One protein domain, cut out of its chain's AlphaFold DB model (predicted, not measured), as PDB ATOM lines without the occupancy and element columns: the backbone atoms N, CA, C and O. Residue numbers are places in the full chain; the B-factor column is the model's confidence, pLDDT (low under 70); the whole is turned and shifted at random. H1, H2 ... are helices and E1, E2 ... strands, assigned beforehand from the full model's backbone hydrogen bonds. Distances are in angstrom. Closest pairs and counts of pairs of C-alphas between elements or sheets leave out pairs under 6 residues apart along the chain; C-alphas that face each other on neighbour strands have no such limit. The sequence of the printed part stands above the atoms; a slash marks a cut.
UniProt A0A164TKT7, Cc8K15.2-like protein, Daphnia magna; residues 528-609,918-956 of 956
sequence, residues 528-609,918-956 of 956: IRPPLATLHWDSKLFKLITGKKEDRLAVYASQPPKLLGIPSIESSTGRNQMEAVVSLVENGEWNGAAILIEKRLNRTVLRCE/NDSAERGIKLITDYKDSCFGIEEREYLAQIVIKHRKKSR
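AT A GLANCE: This is residues 528 to 609 and 918 to 956 of the 956 residues of the protein "Cc8K15.2-like protein" of Daphnia magna (UniProt A0A164TKT7). A long, strongly twisted sheet of three strands, E1 E2 E3, is the middle layer, with helices H3 and H4 on one face and H1 on the other. H2 packs on H1 away from the sheet, E4 lies by the cut, and residues 950 to 956, of which 950 to 954 belong to H4, stick out. The printed part has 121 residues, with four named helices and four named strands in the order E1 E2 E3 H1 H2 E4 H3 H4; the sheet's order is E1 - E2 - E3, all antiparallel, and the class is mixed, helices and strands. It is compact, with a radius of gyration of the C-alphas of 14.4 A and spans of 42 by 35 by 25 A.

IN THESE COORDINATES: E1, residues 534 to 543, begins at C-alpha 534 (147.268, 171.522, 176.854) and is 29.8 A long. E2, residues 549 to 558, is 29.3 A long, and E3 is residues 561 to 565. H3, residues 919 to 931, is 18.2 A long, and H4, residues 938 to 954, is 25.7 A long, ending at C-alpha 954 (131.534, 183.914, 190.372). H1, residues 574 to 586, is 17.8 A long. H2 is residues 594 to 600, and E4, residues 606 to 609, pairs with no named strand.

HOW THE PARTS SIT: E1 E2 E3 form a meander, each strand the antiparallel neighbour of the one before. In the hairpin E1 and E2, N 540 and O 552 are 2.9 A apart; in the hairpin E2 and E3, N 562 and O 557 are 2.8 A apart. Residues 551 to 552 of E2 also pair, antiparallel, with residues 568 to 569. H3 is over E2 at a height over the sheet of 6.3 A; the closest C-alphas of H3 and E2, those of Ala 921 and Ala 554, are 5.3 A apart. H4, on the same face, runs along E3 at 5 degrees on the local plane. H4 touches H3 with residues 941 to 945 alone, at a steep tilt of 64 degrees; their closest C-alphas, Leu 927 and Ala 945, are 6.8 A apart. H1 is on the opposite face, slantwise to the strands. H1 touches H2, closest at C-alphas Met 578 and Leu 596, 6.7 A. Every O i to N i+4 pair is within hydrogen-bond range in H3, but 8 of 9 in H1, 2 of 3 in H2 and 12 of 13 in H4.

THE WHOLE: The C-alphas farthest apart, Thr 546 and Thr 604, are 42.5 A apart. Residues 610 to 917 are not printed, and C-alphas 609 and 918 are 9.4 A apart across the cut. Of the links that are printed whole, none is long. Mean pLDDT of the printed part is 74.7; 26 residues are under 70, among them 585 to 603.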
ATOM      1  N   ILE A 528     142.012 170.421 191.250       80.00
ATOM      2  CA  ILE A 528     142.143 169.068 190.697       80.00
ATOM      3  C   ILE A 528     142.790 169.181 189.311       80.00
ATOM      4  O   ILE A 528     142.162 169.631 188.345       80.00
ATOM      5  N   ARG A 529     144.065 168.799 189.228       73.25
ATOM      6  CA  ARG A 529     144.842 168.825 187.988       73.25
ATOM      7  C   ARG A 529     144.407 167.616 187.129       73.25
ATOM      8  O   ARG A 529     144.403 166.503 187.651       73.25
ATOM      9  N   PRO A 530     144.004 167.789 185.854       70.00
ATOM     10  CA  PRO A 530     143.530 166.678 185.018       70.00
ATOM     11  C   PRO A 530     144.662 165.676 184.709       70.00
ATOM     12  O   PRO A 530     145.828 166.031 184.822       70.00
ATOM     13  N   PRO A 531     144.400 164.431 184.272       65.44
ATOM     14  CA  PRO A 531     145.484 163.499 183.934       65.44
ATOM     15  C   PRO A 531     146.310 163.960 182.719       65.44
ATOM     16  O   PRO A 531     147.454 163.536 182.559       65.44
ATOM     17  N   LEU A 532     145.713 164.813 181.876       70.56
ATOM     18  CA  LEU A 532     146.246 165.360 180.633       70.56
ATOM     19  C   LEU A 532     145.851 166.837 180.514       70.56
ATOM     20  O   LEU A 532     144.746 167.206 180.902       70.56
ATOM     21  N   ALA A 533     146.716 167.678 179.947       74.44
ATOM     22  CA  ALA A 533     146.385 169.071 179.642       74.44
ATOM     23  C   ALA A 533     147.101 169.579 178.387       74.44
ATOM     24  O   ALA A 533     148.119 169.023 177.960       74.44
ATOM     25  N   THR A 534     146.576 170.681 177.841       78.31
ATOM     26  CA  THR A 534     147.268 171.522 176.854       78.31
ATOM     27  C   THR A 534     147.938 172.705 177.547       78.31
ATOM     28  O   THR A 534     147.277 173.372 178.346       78.31
ATOM     29  N   LEU A 535     149.207 173.008 177.246       79.81
ATOM     30  CA  LEU A 535     149.820 174.277 177.674       79.81
ATOM     31  C   LEU A 535     149.610 175.390 176.647       79.81
ATOM     32  O   LEU A 535     149.704 175.173 175.436       79.81
ATOM     33  N   HIS A 536     149.369 176.589 177.168       83.19
ATOM     34  CA  HIS A 536     149.191 177.837 176.432       83.19
ATOM     35  C   HIS A 536     150.005 178.928 177.125       83.19
ATOM     36  O   HIS A 536     149.935 179.048 178.352       83.19
ATOM     37  N   TRP A 537     150.734 179.749 176.371       83.56
ATOM     38  CA  TRP A 537     151.389 180.929 176.928       83.56
ATOM     39  C   TRP A 537     151.478 182.078 175.930       83.56
ATOM     40  O   TRP A 537     151.487 181.883 174.715       83.56
ATOM     41  N   ASP A 538     151.549 183.288 176.467       83.06
ATOM     42  CA  ASP A 538     151.746 184.535 175.733       83.06
ATOM     43  C   ASP A 538     152.670 185.440 176.554       83.06
ATOM     44  O   ASP A 538     152.627 185.410 177.788       83.06
ATOM     45  N   SER A 539     153.519 186.217 175.881       83.88
ATOM     46  CA  SER A 539     154.524 187.081 176.509       83.88
ATOM     47  C   SER A 539     154.379 188.518 176.047       83.88
ATOM     48  O   SER A 539     154.287 188.774 174.844       83.88
ATOM     49  N   LYS A 540     154.451 189.468 176.976       83.38
ATOM     50  CA  LYS A 540     154.354 190.884 176.641       83.38
ATOM     51  C   LYS A 540     155.288 191.736 177.484       83.38
ATOM     52  O   LYS A 540     155.233 191.720 178.711       83.38
ATOM     53  N   LEU A 541     156.041 192.585 176.788       83.50
ATOM     54  CA  LEU A 541     156.836 193.643 177.388       83.50
ATOM     55  C   LEU A 541     155.932 194.769 177.907       83.50
ATOM     56  O   LEU A 541     155.217 195.429 177.144       83.50
ATOM     57  N   PHE A 542     156.002 195.013 179.208       78.56
ATOM     58  CA  PHE A 542     155.330 196.095 179.909       78.56
ATOM     59  C   PHE A 542     156.289 197.242 180.218       78.56
ATOM     60  O   PHE A 542     157.492 197.047 180.366       78.56
ATOM     61  N   LYS A 543     155.730 198.449 180.361       80.44
ATOM     62  CA  LYS A 543     156.357 199.582 181.051       80.44
ATOM     63  C   LYS A 543     155.506 199.890 182.284       80.44
ATOM     64  O   LYS A 543     154.296 200.108 182.142       80.44
ATOM     65  N   LEU A 544     156.107 199.853 183.468       75.31
ATOM     66  CA  LEU A 544     155.468 200.222 184.739       75.31
ATOM     67  C   LEU A 544     155.433 201.754 184.896       75.31
ATOM     68  O   LEU A 544     156.142 202.459 184.172       75.31
ATOM     69  N   ILE A 545     154.651 202.279 185.848       72.31
ATOM     70  CA  ILE A 545     154.671 203.719 186.199       72.31
ATOM     71  C   ILE A 545     156.093 204.194 186.547       72.31
ATOM     72  O   ILE A 545     156.497 205.270 186.122       72.31
ATOM     73  N   THR A 546     156.899 203.352 187.204       74.50
ATOM     74  CA  THR A 546     158.318 203.606 187.537       74.50
ATOM     75  C   THR A 546     159.262 203.668 186.326       74.50
ATOM     76  O   THR A 546     160.479 203.669 186.480       74.50
ATOM     77  N   GLY A 547     158.744 203.620 185.097       75.12
ATOM     78  CA  GLY A 547     159.537 203.615 183.870       75.12
ATOM     79  C   GLY A 547     160.211 202.277 183.542       75.12
ATOM     80  O   GLY A 547     160.468 202.023 182.361       75.12
ATOM     81  N   LYS A 548     160.433 201.409 184.542       78.88
ATOM     82  CA  LYS A 548     161.015 200.068 184.383       78.88
ATOM     83  C   LYS A 548     160.230 199.255 183.351       78.88
ATOM     84  O   LYS A 548     158.995 199.214 183.369       78.88
ATOM     85  N   LYS A 549     160.973 198.597 182.459       81.31
ATOM     86  CA  LYS A 549     160.444 197.604 181.523       81.31
ATOM     87  C   LYS A 549     160.512 196.216 182.164       81.31
ATOM     88  O   LYS A 549     161.493 195.902 182.830       81.31
ATOM     89  N   GLU A 550     159.470 195.419 181.977       80.38
ATOM     90  CA  GLU A 550     159.324 194.072 182.548       80.38
ATOM     91  C   GLU A 550     158.610 193.206 181.503       80.38
ATOM     92  O   GLU A 550     157.526 193.580 181.055       80.38
ATOM     93  N   ASP A 551     159.208 192.104 181.052       83.75
ATOM     94  CA  ASP A 551     158.536 191.161 180.150       83.75
ATOM     95  C   ASP A 551     157.823 190.106 181.003       83.75
ATOM     96  O   ASP A 551     158.395 189.572 181.952       83.75
ATOM     97  N   ARG A 552     156.541 189.863 180.736       85.50
ATOM     98  CA  ARG A 552     155.678 189.006 181.565       85.50
ATOM     99  C   ARG A 552     155.076 187.910 180.712       85.50
ATOM    100  O   ARG A 552     154.574 188.192 179.626       85.50
ATOM    101  N   LEU A 553     155.086 186.687 181.230       87.12
ATOM    102  CA  LEU A 553     154.659 185.479 180.527       87.12
ATOM    103  C   LEU A 553     153.439 184.868 181.217       87.12
ATOM    104  O   LEU A 553     153.585 184.246 182.260       87.12
ATOM    105  N   ALA A 554     152.236 185.017 180.661       87.81
ATOM    106  CA  ALA A 554     151.055 184.371 181.235       87.81
ATOM    107  C   ALA A 554     150.990 182.910 180.788       87.81
ATOM    108  O   ALA A 554     150.933 182.646 179.588       87.81
ATOM    109  N   VAL A 555     150.953 181.971 181.736       86.44
ATOM    110  CA  VAL A 555     150.990 180.525 181.458       86.44
ATOM    111  C   VAL A 555     149.710 179.853 181.944       86.44
ATOM    112  O   VAL A 555     149.319 180.001 183.103       86.44
ATOM    113  N   TYR A 556     149.060 179.091 181.066       86.75
ATOM    114  CA  TYR A 556     147.822 178.361 181.341       86.75
ATOM    115  C   TYR A 556     147.953 176.874 181.010       86.75
ATOM    116  O   TYR A 556     148.526 176.504 179.986       86.75
ATOM    117  N   ALA A 557     147.310 176.041 181.829       83.12
ATOM    118  CA  ALA A 557     146.973 174.662 181.498       83.12
ATOM    119  C   ALA A 557     145.481 174.566 181.144       83.12
ATOM    120  O   ALA A 557     144.646 175.191 181.801       83.12
ATOM    121  N   SER A 558     145.136 173.778 180.126       76.00
ATOM    122  CA  SER A 558     143.756 173.563 179.678       76.00
ATOM    123  C   SER A 558     143.364 172.093 179.718       76.00
ATOM    124  O   SER A 558     143.866 171.309 178.915       76.00
ATOM    125  N   GLN A 559     142.433 171.773 180.620       68.56
ATOM    126  CA  GLN A 559     141.223 170.955 180.412       68.56
ATOM    127  C   GLN A 559     140.469 170.883 181.765       68.56
ATOM    128  O   GLN A 559     140.569 169.880 182.467       68.56
ATOM    129  N   PRO A 560     139.763 171.952 182.209       76.19
ATOM    130  CA  PRO A 560     139.495 173.244 181.553       76.19
ATOM    131  C   PRO A 560     140.626 174.285 181.743       76.19
ATOM    132  O   PRO A 560     141.577 174.016 182.474       76.19
ATOM    133  N   PRO A 561     140.543 175.485 181.125       82.94
ATOM    134  CA  PRO A 561     141.549 176.541 181.282       82.94
ATOM    135  C   PRO A 561     141.718 177.075 182.717       82.94
ATOM    136  O   PRO A 561     140.787 177.622 183.334       82.94
ATOM    137  N   LYS A 562     142.959 176.983 183.200       86.81
ATOM    138  CA  LYS A 562     143.464 177.386 184.518       86.81
ATOM    139  C   LYS A 562     144.774 178.163 184.345       86.81
ATOM    140  O   LYS A 562     145.666 177.709 183.635       86.81
ATOM    141  N   LEU A 563     144.890 179.318 185.003       88.62
ATOM    142  CA  LEU A 563     146.153 180.055 185.110       88.62
ATOM    143  C   LEU A 563     147.109 179.279 186.029       88.62
ATOM    144  O   LEU A 563     146.689 178.853 187.108       88.62
ATOM    145  N   LEU A 564     148.372 179.135 185.628       85.62
ATOM    146  CA  LEU A 564     149.447 178.625 186.483       85.62
ATOM    147  C   LEU A 564     150.174 179.790 187.171       85.62
ATOM    148  O   LEU A 564     150.139 179.887 188.395       85.62
ATOM    149  N   GLY A 565     150.716 180.729 186.391       85.81
ATOM    150  CA  GLY A 565     151.402 181.933 186.877       85.81
ATOM    151  C   GLY A 565     151.562 182.995 185.786       85.81
ATOM    152  O   GLY A 565     151.194 182.757 184.629       85.81
ATOM    153  N   ILE A 566     152.084 184.171 186.151       87.19
ATOM    154  CA  ILE A 566     152.442 185.252 185.211       87.19
ATOM    155  C   ILE A 566     153.857 185.796 185.530       87.19
ATOM    156  O   ILE A 566     154.004 186.995 185.805       87.19
ATOM    157  N   PRO A 567     154.901 184.940 185.529       85.88
ATOM    158  CA  PRO A 567     156.255 185.308 185.927       85.88
ATOM    159  C   PRO A 567     156.823 186.455 185.095       85.88
ATOM    160  O   PRO A 567     156.539 186.603 183.900       85.88
ATOM    161  N   SER A 568     157.669 187.250 185.747       85.12
ATOM    162  CA  SER A 568     158.609 188.137 185.063       85.12
ATOM    163  C   SER A 568     159.708 187.300 184.409       85.12
ATOM    164  O   SER A 568     160.289 186.434 185.058       85.12
ATOM    165  N   ILE A 569     160.031 187.597 183.154       83.69
ATOM    166  CA  ILE A 569     161.173 187.034 182.429       83.69
ATOM    167  C   ILE A 569     162.071 188.171 181.935       83.69
ATOM    168  O   ILE A 569     161.597 189.249 181.584       83.69
ATOM    169  N   GLU A 570     163.381 187.940 181.902       78.06
ATOM    170  CA  GLU A 570     164.361 188.949 181.461       78.06
ATOM    171  C   GLU A 570     164.170 189.339 179.987       78.06
ATOM    172  O   GLU A 570     164.443 190.468 179.582       78.06
ATOM    173  N   SER A 571     163.708 188.387 179.174       77.25
ATOM    174  CA  SER A 571     163.458 188.561 177.748       77.25
ATOM    175  C   SER A 571     162.395 187.583 177.253       77.25
ATOM    176  O   SER A 571     162.371 186.425 177.663       77.25
ATOM    177  N   SER A 572     161.576 187.995 176.285       73.56
ATOM    178  CA  SER A 572     160.668 187.121 175.521       73.56
ATOM    179  C   SER A 572     161.393 186.202 174.514       73.56
ATOM    180  O   SER A 572     160.848 185.843 173.470       73.56
ATOM    181  N   THR A 573     162.630 185.785 174.808       72.69
ATOM    182  CA  THR A 573     163.325 184.754 174.023       72.69
ATOM    183  C   THR A 573     162.738 183.371 174.314       72.69
ATOM    184  O   THR A 573     162.325 183.067 175.432       72.69
ATOM    185  N   GLY A 574     162.741 182.484 173.314       68.88
ATOM    186  CA  GLY A 574     162.185 181.130 173.458       68.88
ATOM    187  C   GLY A 574     162.886 180.247 174.502       68.88
ATOM    188  O   GLY A 574     162.334 179.219 174.884       68.88
ATOM    189  N   ARG A 575     164.079 180.641 174.977       71.62
ATOM    190  CA  ARG A 575     164.776 179.984 176.088       71.62
ATOM    191  C   ARG A 575     164.212 180.432 177.435       71.62
ATOM    192  O   ARG A 575     163.707 179.586 178.162       71.62
ATOM    193  N   ASN A 576     164.221 181.731 177.729       77.06
ATOM    194  CA  ASN A 576     163.732 182.260 179.004       77.06
ATOM    195  C   ASN A 576     162.215 182.021 179.158       77.06
ATOM    196  O   ASN A 576     161.747 181.725 180.255       77.06
ATOM    197  N   GLN A 577     161.449 182.049 178.055       79.25
ATOM    198  CA  GLN A 577     160.062 181.568 178.051       79.25
ATOM    199  C   GLN A 577     159.964 180.092 178.449       79.25
ATOM    200  O   GLN A 577     159.137 179.750 179.287       79.25
ATOM    201  N   MET A 578     160.795 179.213 177.874       75.44
ATOM    202  CA  MET A 578     160.804 177.800 178.254       75.44
ATOM    203  C   MET A 578     161.137 177.644 179.735       75.44
ATOM    204  O   MET A 578     160.353 177.016 180.429       75.44
ATOM    205  N   GLU A 579     162.214 178.251 180.235       76.81
ATOM    206  CA  GLU A 579     162.670 178.109 181.628       76.81
ATOM    207  C   GLU A 579     161.617 178.599 182.644       76.81
ATOM    208  O   GLU A 579     161.414 177.965 183.678       76.81
ATOM    209  N   ALA A 580     160.848 179.641 182.313       80.62
ATOM    210  CA  ALA A 580     159.712 180.087 183.123       80.62
ATOM    211  C   ALA A 580     158.483 179.154 183.053       80.62
ATOM    212  O   ALA A 580     157.768 179.007 184.045       80.62
ATOM    213  N   VAL A 581     158.223 178.494 181.916       78.81
ATOM    214  CA  VAL A 581     157.182 177.449 181.846       78.81
ATOM    215  C   VAL A 581     157.669 176.136 182.474       78.81
ATOM    216  O   VAL A 581     156.841 175.412 183.010       78.81
ATOM    217  N   VAL A 582     158.977 175.828 182.479       73.88
ATOM    218  CA  VAL A 582     159.555 174.713 183.257       73.88
ATOM    219  C   VAL A 582     159.156 174.885 184.717       73.88
ATOM    220  O   VAL A 582     158.480 174.021 185.269       73.88
ATOM    221  N   SER A 583     159.552 175.999 185.338       77.00
ATOM    222  CA  SER A 583     159.511 176.158 186.794       77.00
ATOM    223  C   SER A 583     158.090 176.181 187.354       77.00
ATOM    224  O   SER A 583     157.806 175.459 188.306       77.00
ATOM    225  N   LEU A 584     157.163 176.912 186.723       76.19
ATOM    226  CA  LEU A 584     155.736 176.920 187.096       76.19
ATOM    227  C   LEU A 584     155.071 175.538 187.062       76.19
ATOM    228  O   LEU A 584     154.002 175.351 187.645       76.19
ATOM    229  N   VAL A 585     155.650 174.612 186.305       69.19
ATOM    230  CA  VAL A 585     155.047 173.330 185.965       69.19
ATOM    231  C   VAL A 585     155.726 172.200 186.746       69.19
ATOM    232  O   VAL A 585     155.012 171.429 187.384       69.19
ATOM    233  N   GLU A 586     157.066 172.175 186.814       62.66
ATOM    234  CA  GLU A 586     157.856 171.273 187.678       62.66
ATOM    235  C   GLU A 586     157.487 171.486 189.164       62.66
ATOM    236  O   GLU A 586     157.189 170.514 189.859       62.66
ATOM    237  N   ASN A 587     157.329 172.739 189.622       53.78
ATOM    238  CA  ASN A 587     156.828 173.068 190.973       53.78
ATOM    239  C   ASN A 587     155.353 172.664 191.214       53.78
ATOM    240  O   ASN A 587     154.830 172.840 192.314       53.78
ATOM    241  N   GLY A 588     154.657 172.171 190.187       43.16
ATOM    242  CA  GLY A 588     153.260 171.748 190.221       43.16
ATOM    243  C   GLY A 588     153.044 170.246 190.026       43.16
ATOM    244  O   GLY A 588     151.909 169.872 189.748       43.16
ATOM    245  N   GLU A 589     154.085 169.408 190.143       40.09
ATOM    246  CA  GLU A 589     154.079 167.952 189.852       40.09
ATOM    247  C   GLU A 589     153.761 167.595 188.387       40.09
ATOM    248  O   GLU A 589     153.184 166.547 188.082       40.09
ATOM    249  N   TRP A 590     154.102 168.483 187.458       42.25
ATOM    250  CA  TRP A 590     153.893 168.311 186.022       42.25
ATOM    251  C   TRP A 590     155.181 168.678 185.267       42.25
ATOM    252  O   TRP A 590     156.072 169.314 185.815       42.25
ATOM    253  N   ASN A 591     155.314 168.324 183.982       37.53
ATOM    254  CA  ASN A 591     156.544 168.618 183.229       37.53
ATOM    255  C   ASN A 591     156.290 169.173 181.796       37.53
ATOM    256  O   ASN A 591     156.139 168.392 180.862       37.53
ATOM    257  N   GLY A 592     156.308 170.508 181.628       34.53
ATOM    258  CA  GLY A 592     156.581 171.275 180.386       34.53
ATOM    259  C   GLY A 592     155.702 171.124 179.113       34.53
ATOM    260  O   GLY A 592     154.722 170.397 179.098       34.53
ATOM    261  N   ALA A 593     155.967 171.792 177.967       37.38
ATOM    262  CA  ALA A 593     156.982 172.820 177.622       37.38
ATOM    263  C   ALA A 593     157.541 172.912 176.156       37.38
ATOM    264  O   ALA A 593     158.415 173.737 175.891       37.38
ATOM    265  N   ALA A 594     157.084 172.099 175.194       50.50
ATOM    266  CA  ALA A 594     157.490 172.082 173.769       50.50
ATOM    267  C   ALA A 594     159.006 171.881 173.536       50.50
ATOM    268  O   ALA A 594     159.649 171.185 174.306       50.50
ATOM    269  N   ILE A 595     159.590 172.439 172.466       48.03
ATOM    270  CA  ILE A 595     160.857 171.974 171.849       48.03
ATOM    271  C   ILE A 595     162.017 171.772 172.835       48.03
ATOM    272  O   ILE A 595     162.709 170.756 172.789       48.03
ATOM    273  N   LEU A 596     162.266 172.762 173.692       50.25
ATOM    274  CA  LEU A 596     163.368 172.723 174.652       50.25
ATOM    275  C   LEU A 596     163.047 171.829 175.858       50.25
ATOM    276  O   LEU A 596     163.962 171.235 176.428       50.25
ATOM    277  N   ILE A 597     161.767 171.653 176.195       61.06
ATOM    278  CA  ILE A 597     161.361 170.709 177.234       61.06
ATOM    279  C   ILE A 597     161.304 169.272 176.720       61.06
ATOM    280  O   ILE A 597     161.663 168.375 177.461       61.06
ATOM    281  N   GLU A 598     160.889 169.014 175.481       64.00
ATOM    282  CA  GLU A 598     160.868 167.653 174.929       64.00
ATOM    283  C   GLU A 598     162.263 167.021 175.032       64.00
ATOM    284  O   GLU A 598     162.399 165.843 175.359       64.00
ATOM    285  N   LYS A 599     163.295 167.863 174.866       60.25
ATOM    286  CA  LYS A 599     164.690 167.564 175.198       60.25
ATOM    287  C   LYS A 599     164.937 167.437 176.709       60.25
ATOM    288  O   LYS A 599     165.413 166.391 177.131       60.25
ATOM    289  N   ARG A 600     164.619 168.453 177.530       62.09
ATOM    290  CA  ARG A 600     164.875 168.446 178.995       62.09
ATOM    291  C   ARG A 600     164.194 167.286 179.741       62.09
ATOM    292  O   ARG A 600     164.717 166.822 180.744       62.09
ATOM    293  N   LEU A 601     163.041 166.833 179.262       60.22
ATOM    294  CA  LEU A 601     162.211 165.789 179.870       60.22
ATOM    295  C   LEU A 601     162.368 164.418 179.215       60.22
ATOM    296  O   LEU A 601     161.790 163.451 179.710       60.22
ATOM    297  N   ASN A 602     163.060 164.357 178.075       65.31
ATOM    298  CA  ASN A 602     163.150 163.188 177.204       65.31
ATOM    299  C   ASN A 602     161.768 162.573 176.872       65.31
ATOM    300  O   ASN A 602     161.538 161.373 177.033       65.31
ATOM    301  N   ARG A 603     160.806 163.419 176.471       65.56
ATOM    302  CA  ARG A 603     159.408 163.041 176.177       65.56
ATOM    303  C   ARG A 603     158.867 163.811 174.978       65.56
ATOM    304  O   ARG A 603     159.005 165.026 174.913       65.56
ATOM    305  N   THR A 604     158.187 163.113 174.078       72.69
ATOM    306  CA  THR A 604     157.539 163.692 172.890       72.69
ATOM    307  C   THR A 604     156.147 164.228 173.229       72.69
ATOM    308  O   THR A 604     155.432 163.623 174.027       72.69
ATOM    309  N   VAL A 605     155.747 165.351 172.623       76.75
ATOM    310  CA  VAL A 605     154.429 165.991 172.814       76.75
ATOM    311  C   VAL A 605     153.874 166.507 171.483       76.75
ATOM    312  O   VAL A 605     154.622 166.763 170.538       76.75
ATOM    313  N   LEU A 606     152.559 166.698 171.406       81.38
ATOM    314  CA  LEU A 606     151.868 167.229 170.230       81.38
ATOM    315  C   LEU A 606     152.121 168.744 170.097       81.38
ATOM    316  O   LEU A 606     151.787 169.522 170.993       81.38
ATOM    317  N   ARG A 607     152.710 169.180 168.977       78.31
ATOM    318  CA  ARG A 607     153.056 170.593 168.724       78.31
ATOM    319  C   ARG A 607     151.995 171.291 167.873       78.31
ATOM    320  O   ARG A 607     152.066 171.272 166.647       78.31
ATOM    321  N   CYS A 608     151.047 171.944 168.526       80.31
ATOM    322  CA  CYS A 608     149.931 172.640 167.892       80.31
ATOM    323  C   CYS A 608     150.306 174.111 167.633       80.31
ATOM    324  O   CYS A 608     150.654 174.822 168.570       80.31
ATOM    325  N   GLU A 609     150.246 174.616 166.395       82.00
ATOM    326  CA  GLU A 609     150.384 176.068 166.148       82.00
ATOM    327  C   GLU A 609     149.033 176.776 166.386       82.00
ATOM    328  O   GLU A 609     147.982 176.239 166.035       82.00
ATOM    329  N   ASN A 918     145.064 180.398 171.665       80.88
ATOM    330  CA  ASN A 918     145.854 180.951 172.775       80.88
ATOM    331  C   ASN A 918     145.101 181.959 173.667       80.88
ATOM    332  O   ASN A 918     145.669 182.459 174.638       80.88
ATOM    333  N   ASP A 919     143.814 182.211 173.399       79.44
ATOM    334  CA  ASP A 919     142.973 183.228 174.050       79.44
ATOM    335  C   ASP A 919     143.064 183.262 175.584       79.44
ATOM    336  O   ASP A 919     142.848 184.298 176.209       79.44
ATOM    337  N   SER A 920     143.309 182.120 176.234       80.94
ATOM    338  CA  SER A 920     143.455 182.053 177.691       80.94
ATOM    339  C   SER A 920     144.709 182.777 178.176       80.94
ATOM    340  O   SER A 920     144.603 183.573 179.107       80.94
ATOM    341  N   ALA A 921     145.847 182.581 177.509       82.44
ATOM    342  CA  ALA A 921     147.086 183.277 177.830       82.44
ATOM    343  C   ALA A 921     147.007 184.766 177.469       82.44
ATOM    344  O   ALA A 921     147.328 185.605 178.308       82.44
ATOM    345  N   GLU A 922     146.443 185.110 176.305       80.94
ATOM    346  CA  GLU A 922     146.169 186.504 175.912       80.94
ATOM    347  C   GLU A 922     145.268 187.225 176.934       80.94
ATOM    348  O   GLU A 922     145.501 188.384 177.289       80.94
ATOM    349  N   ARG A 923     144.249 186.537 177.477       81.00
ATOM    350  CA  ARG A 923     143.412 187.056 178.577       81.00
ATOM    351  C   ARG A 923     144.198 187.234 179.875       81.00
ATOM    352  O   ARG A 923     143.921 188.196 180.587       81.00
ATOM    353  N   GLY A 924     145.166 186.368 180.175       84.44
ATOM    354  CA  GLY A 924     146.105 186.541 181.290       84.44
ATOM    355  C   GLY A 924     147.022 187.750 181.099       84.44
ATOM    356  O   GLY A 924     147.141 188.584 181.994       84.44
ATOM    357  N   ILE A 925     147.576 187.928 179.899       84.31
ATOM    358  CA  ILE A 925     148.369 189.102 179.520       84.31
ATOM    359  C   ILE A 925     147.532 190.388 179.555       84.31
ATOM    360  O   ILE A 925     148.001 191.420 180.041       84.31
ATOM    361  N   LYS A 926     146.268 190.367 179.119       83.56
ATOM    362  CA  LYS A 926     145.358 191.515 179.271       83.56
ATOM    363  C   LYS A 926     144.975 191.753 180.736       83.56
ATOM    364  O   LYS A 926     144.855 192.906 181.136       83.56
ATOM    365  N   LEU A 927     144.829 190.705 181.545       84.75
ATOM    366  CA  LEU A 927     144.597 190.832 182.981       84.75
ATOM    367  C   LEU A 927     145.792 191.505 183.671       84.75
ATOM    368  O   LEU A 927     145.595 192.519 184.330       84.75
ATOM    369  N   ILE A 928     147.024 191.036 183.455       83.38
ATOM    370  CA  ILE A 928     148.206 191.672 184.056       83.38
ATOM    371  C   ILE A 928     148.426 193.093 183.507       83.38
ATOM    372  O   ILE A 928     148.735 193.990 184.283       83.38
ATOM    373  N   THR A 929     148.134 193.350 182.216       83.12
ATOM    374  CA  THR A 929     148.120 194.716 181.631       83.12
ATOM    375  C   THR A 929     147.257 195.676 182.451       83.12
ATOM    376  O   THR A 929     147.608 196.842 182.603       83.12
ATOM    377  N   ASP A 930     146.121 195.186 182.943       82.94
ATOM    378  CA  ASP A 930     145.064 195.978 183.565       82.94
ATOM    379  C   ASP A 930     145.219 196.172 185.082       82.94
ATOM    380  O   ASP A 930     144.514 197.005 185.648       82.94
ATOM    381  N   TYR A 931     146.097 195.396 185.724       80.06
ATOM    382  CA  TYR A 931     146.348 195.418 187.173       80.06
ATOM    383  C   TYR A 931     147.837 195.627 187.530       80.06
ATOM    384  O   TYR A 931     148.184 195.637 188.709       80.06
ATOM    385  N   LYS A 932     148.730 195.831 186.543       76.88
ATOM    386  CA  LYS A 932     150.183 196.047 186.746       76.88
ATOM    387  C   LYS A 932     150.504 197.158 187.765       76.88
ATOM    388  O   LYS A 932     151.477 197.040 188.500       76.88
ATOM    389  N   ASP A 933     149.662 198.192 187.824       74.25
ATOM    390  CA  ASP A 933     149.823 199.378 188.676       74.25
ATOM    391  C   ASP A 933     148.978 199.293 189.970       74.25
ATOM    392  O   ASP A 933     148.958 200.226 190.767       74.25
ATOM    393  N   SER A 934     148.264 198.180 190.197       72.38
ATOM    394  CA  SER A 934     147.454 197.927 191.404       72.38
ATOM    395  C   SER A 934     148.231 197.253 192.546       72.38
ATOM    396  O   SER A 934     147.689 197.102 193.643       72.38
ATOM    397  N   CYS A 935     149.467 196.829 192.268       71.50
ATOM    398  CA  CYS A 935     150.371 196.083 193.145       71.50
ATOM    399  C   CYS A 935     151.816 196.525 192.879       71.50
ATOM    400  O   CYS A 935     152.210 196.701 191.717       71.50
ATOM    401  N   PHE A 936     152.622 196.647 193.929       66.25
ATOM    402  CA  PHE A 936     154.038 197.004 193.807       66.25
ATOM    403  C   PHE A 936     154.921 195.758 193.669       66.25
ATOM    404  O   PHE A 936     155.866 195.776 192.874       66.25
ATOM    405  N   GLY A 937     154.580 194.668 194.367       70.06
ATOM    406  CA  GLY A 937     155.339 193.416 194.356       70.06
ATOM    407  C   GLY A 937     155.186 192.606 193.063       70.06
ATOM    408  O   GLY A 937     154.139 192.622 192.414       70.06
ATOM    409  N   ILE A 938     156.232 191.854 192.701       70.19
ATOM    410  CA  ILE A 938     156.228 190.957 191.530       70.19
ATOM    411  C   ILE A 938     155.232 189.808 191.734       70.19
ATOM    412  O   ILE A 938     154.359 189.620 190.891       70.19
ATOM    413  N   GLU A 939     155.323 189.107 192.866       72.00
ATOM    414  CA  GLU A 939     154.445 187.986 193.238       72.00
ATOM    415  C   GLU A 939     153.017 188.446 193.573       72.00
ATOM    416  O   GLU A 939     152.035 187.807 193.199       72.00
ATOM    417  N   GLU A 940     152.890 189.613 194.215       77.19
ATOM    418  CA  GLU A 940     151.616 190.239 194.598       77.19
ATOM    419  C   GLU A 940     150.666 190.397 193.392       77.19
ATOM    420  O   GLU A 940     149.454 190.189 193.507       77.19
ATOM    421  N   ARG A 941     151.219 190.715 192.211       79.31
ATOM    422  CA  ARG A 941     150.487 190.794 190.933       79.31
ATOM    423  C   ARG A 941     149.980 189.430 190.452       79.31
ATOM    424  O   ARG A 941     148.905 189.354 189.859       79.31
ATOM    425  N   GLU A 942     150.728 188.361 190.699       80.50
ATOM    426  CA  GLU A 942     150.401 187.003 190.249       80.50
ATOM    427  C   GLU A 942     149.347 186.354 191.152       80.50
ATOM    428  O   GLU A 942     148.377 185.770 190.657       80.50
ATOM    429  N   TYR A 943     149.451 186.567 192.468       85.75
ATOM    430  CA  TYR A 943     148.396 186.216 193.419       85.75
ATOM    431  C   TYR A 943     147.083 186.950 193.096       85.75
ATOM    432  O   TYR A 943     146.020 186.326 193.023       85.75
ATOM    433  N   LEU A 944     147.153 188.257 192.807       85.00
ATOM    434  CA  LEU A 944     145.993 189.042 192.378       85.00
ATOM    435  C   LEU A 944     145.371 188.503 191.075       85.00
ATOM    436  O   LEU A 944     144.146 188.441 190.962       85.00
ATOM    437  N   ALA A 945     146.180 188.063 190.106       86.81
ATOM    438  CA  ALA A 945     145.677 187.511 188.848       86.81
ATOM    439  C   ALA A 945     144.833 186.235 189.053       86.81
ATOM    440  O   ALA A 945     143.736 186.130 188.494       86.81
ATOM    441  N   GLN A 946     145.284 185.300 189.899       86.88
ATOM    442  CA  GLN A 946     144.509 184.102 190.273       86.88
ATOM    443  C   GLN A 946     143.153 184.477 190.906       86.88
ATOM    444  O   GLN A 946     142.106 183.929 190.547       86.88
ATOM    445  N   ILE A 947     143.164 185.457 191.811       87.19
ATOM    446  CA  ILE A 947     141.995 185.924 192.570       87.19
ATOM    447  C   ILE A 947     140.969 186.616 191.669       87.19
ATOM    448  O   ILE A 947     139.787 186.262 191.682       87.19
ATOM    449  N   VAL A 948     141.397 187.538 190.803       85.62
ATOM    450  CA  VAL A 948     140.486 188.229 189.875       85.62
ATOM    451  C   VAL A 948     139.849 187.251 188.877       85.62
ATOM    452  O   VAL A 948     138.680 187.416 188.525       85.62
ATOM    453  N   ILE A 949     140.552 186.187 188.463       84.19
ATOM    454  CA  ILE A 949     139.960 185.117 187.638       84.19
ATOM    455  C   ILE A 949     138.868 184.362 188.411       84.19
ATOM    456  O   ILE A 949     137.802 184.108 187.846       84.19
ATOM    457  N   LYS A 950     139.087 184.039 189.693       83.81
ATOM    458  CA  LYS A 950     138.077 183.399 190.561       83.81
ATOM    459  C   LYS A 950     136.834 184.275 190.723       83.81
ATOM    460  O   LYS A 950     135.726 183.776 190.544       83.81
ATOM    461  N   HIS A 951     136.991 185.573 190.990       79.62
ATOM    462  CA  HIS A 951     135.851 186.489 191.121       79.62
ATOM    463  C   HIS A 951     135.065 186.635 189.814       79.62
ATOM    464  O   HIS A 951     133.847 186.489 189.824       79.62
ATOM    465  N   ARG A 952     135.748 186.794 188.672       77.94
ATOM    466  CA  ARG A 952     135.105 186.870 187.343       77.94
ATOM    467  C   ARG A 952     134.388 185.583 186.910       77.94
ATOM    468  O   ARG A 952     133.580 185.641 185.988       77.94
ATOM    469  N   LYS A 953     134.681 184.440 187.546       72.88
ATOM    470  CA  LYS A 953     133.940 183.171 187.400       72.88
ATOM    471  C   LYS A 953     132.770 183.016 188.389       72.88
ATOM    472  O   LYS A 953     131.985 182.099 188.209       72.88
ATOM    473  N   LYS A 954     132.667 183.863 189.423       68.31
ATOM    474  CA  LYS A 954     131.534 183.914 190.372       68.31
ATOM    475  C   LYS A 954     130.523 185.028 190.067       68.31
ATOM    476  O   LYS A 954     129.424 185.002 190.599       68.31
ATOM    477  N   SER A 955     130.913 186.024 189.270       51.59
ATOM    478  CA  SER A 955     130.078 187.162 188.855       51.59
ATOM    479  C   SER A 955     129.498 186.994 187.438       51.59
ATOM    480  O   SER A 955     129.285 187.985 186.738       51.59
ATOM    481  N   ARG A 956     129.377 185.747 186.982       43.94
ATOM    482  CA  ARG A 956     128.868 185.293 185.686       43.94
ATOM    483  C   ARG A 956     128.034 184.046 185.933       43.94
ATOM    484  O   ARG A 956     127.056 183.883 185.182       43.94
TER     485      ARG A 956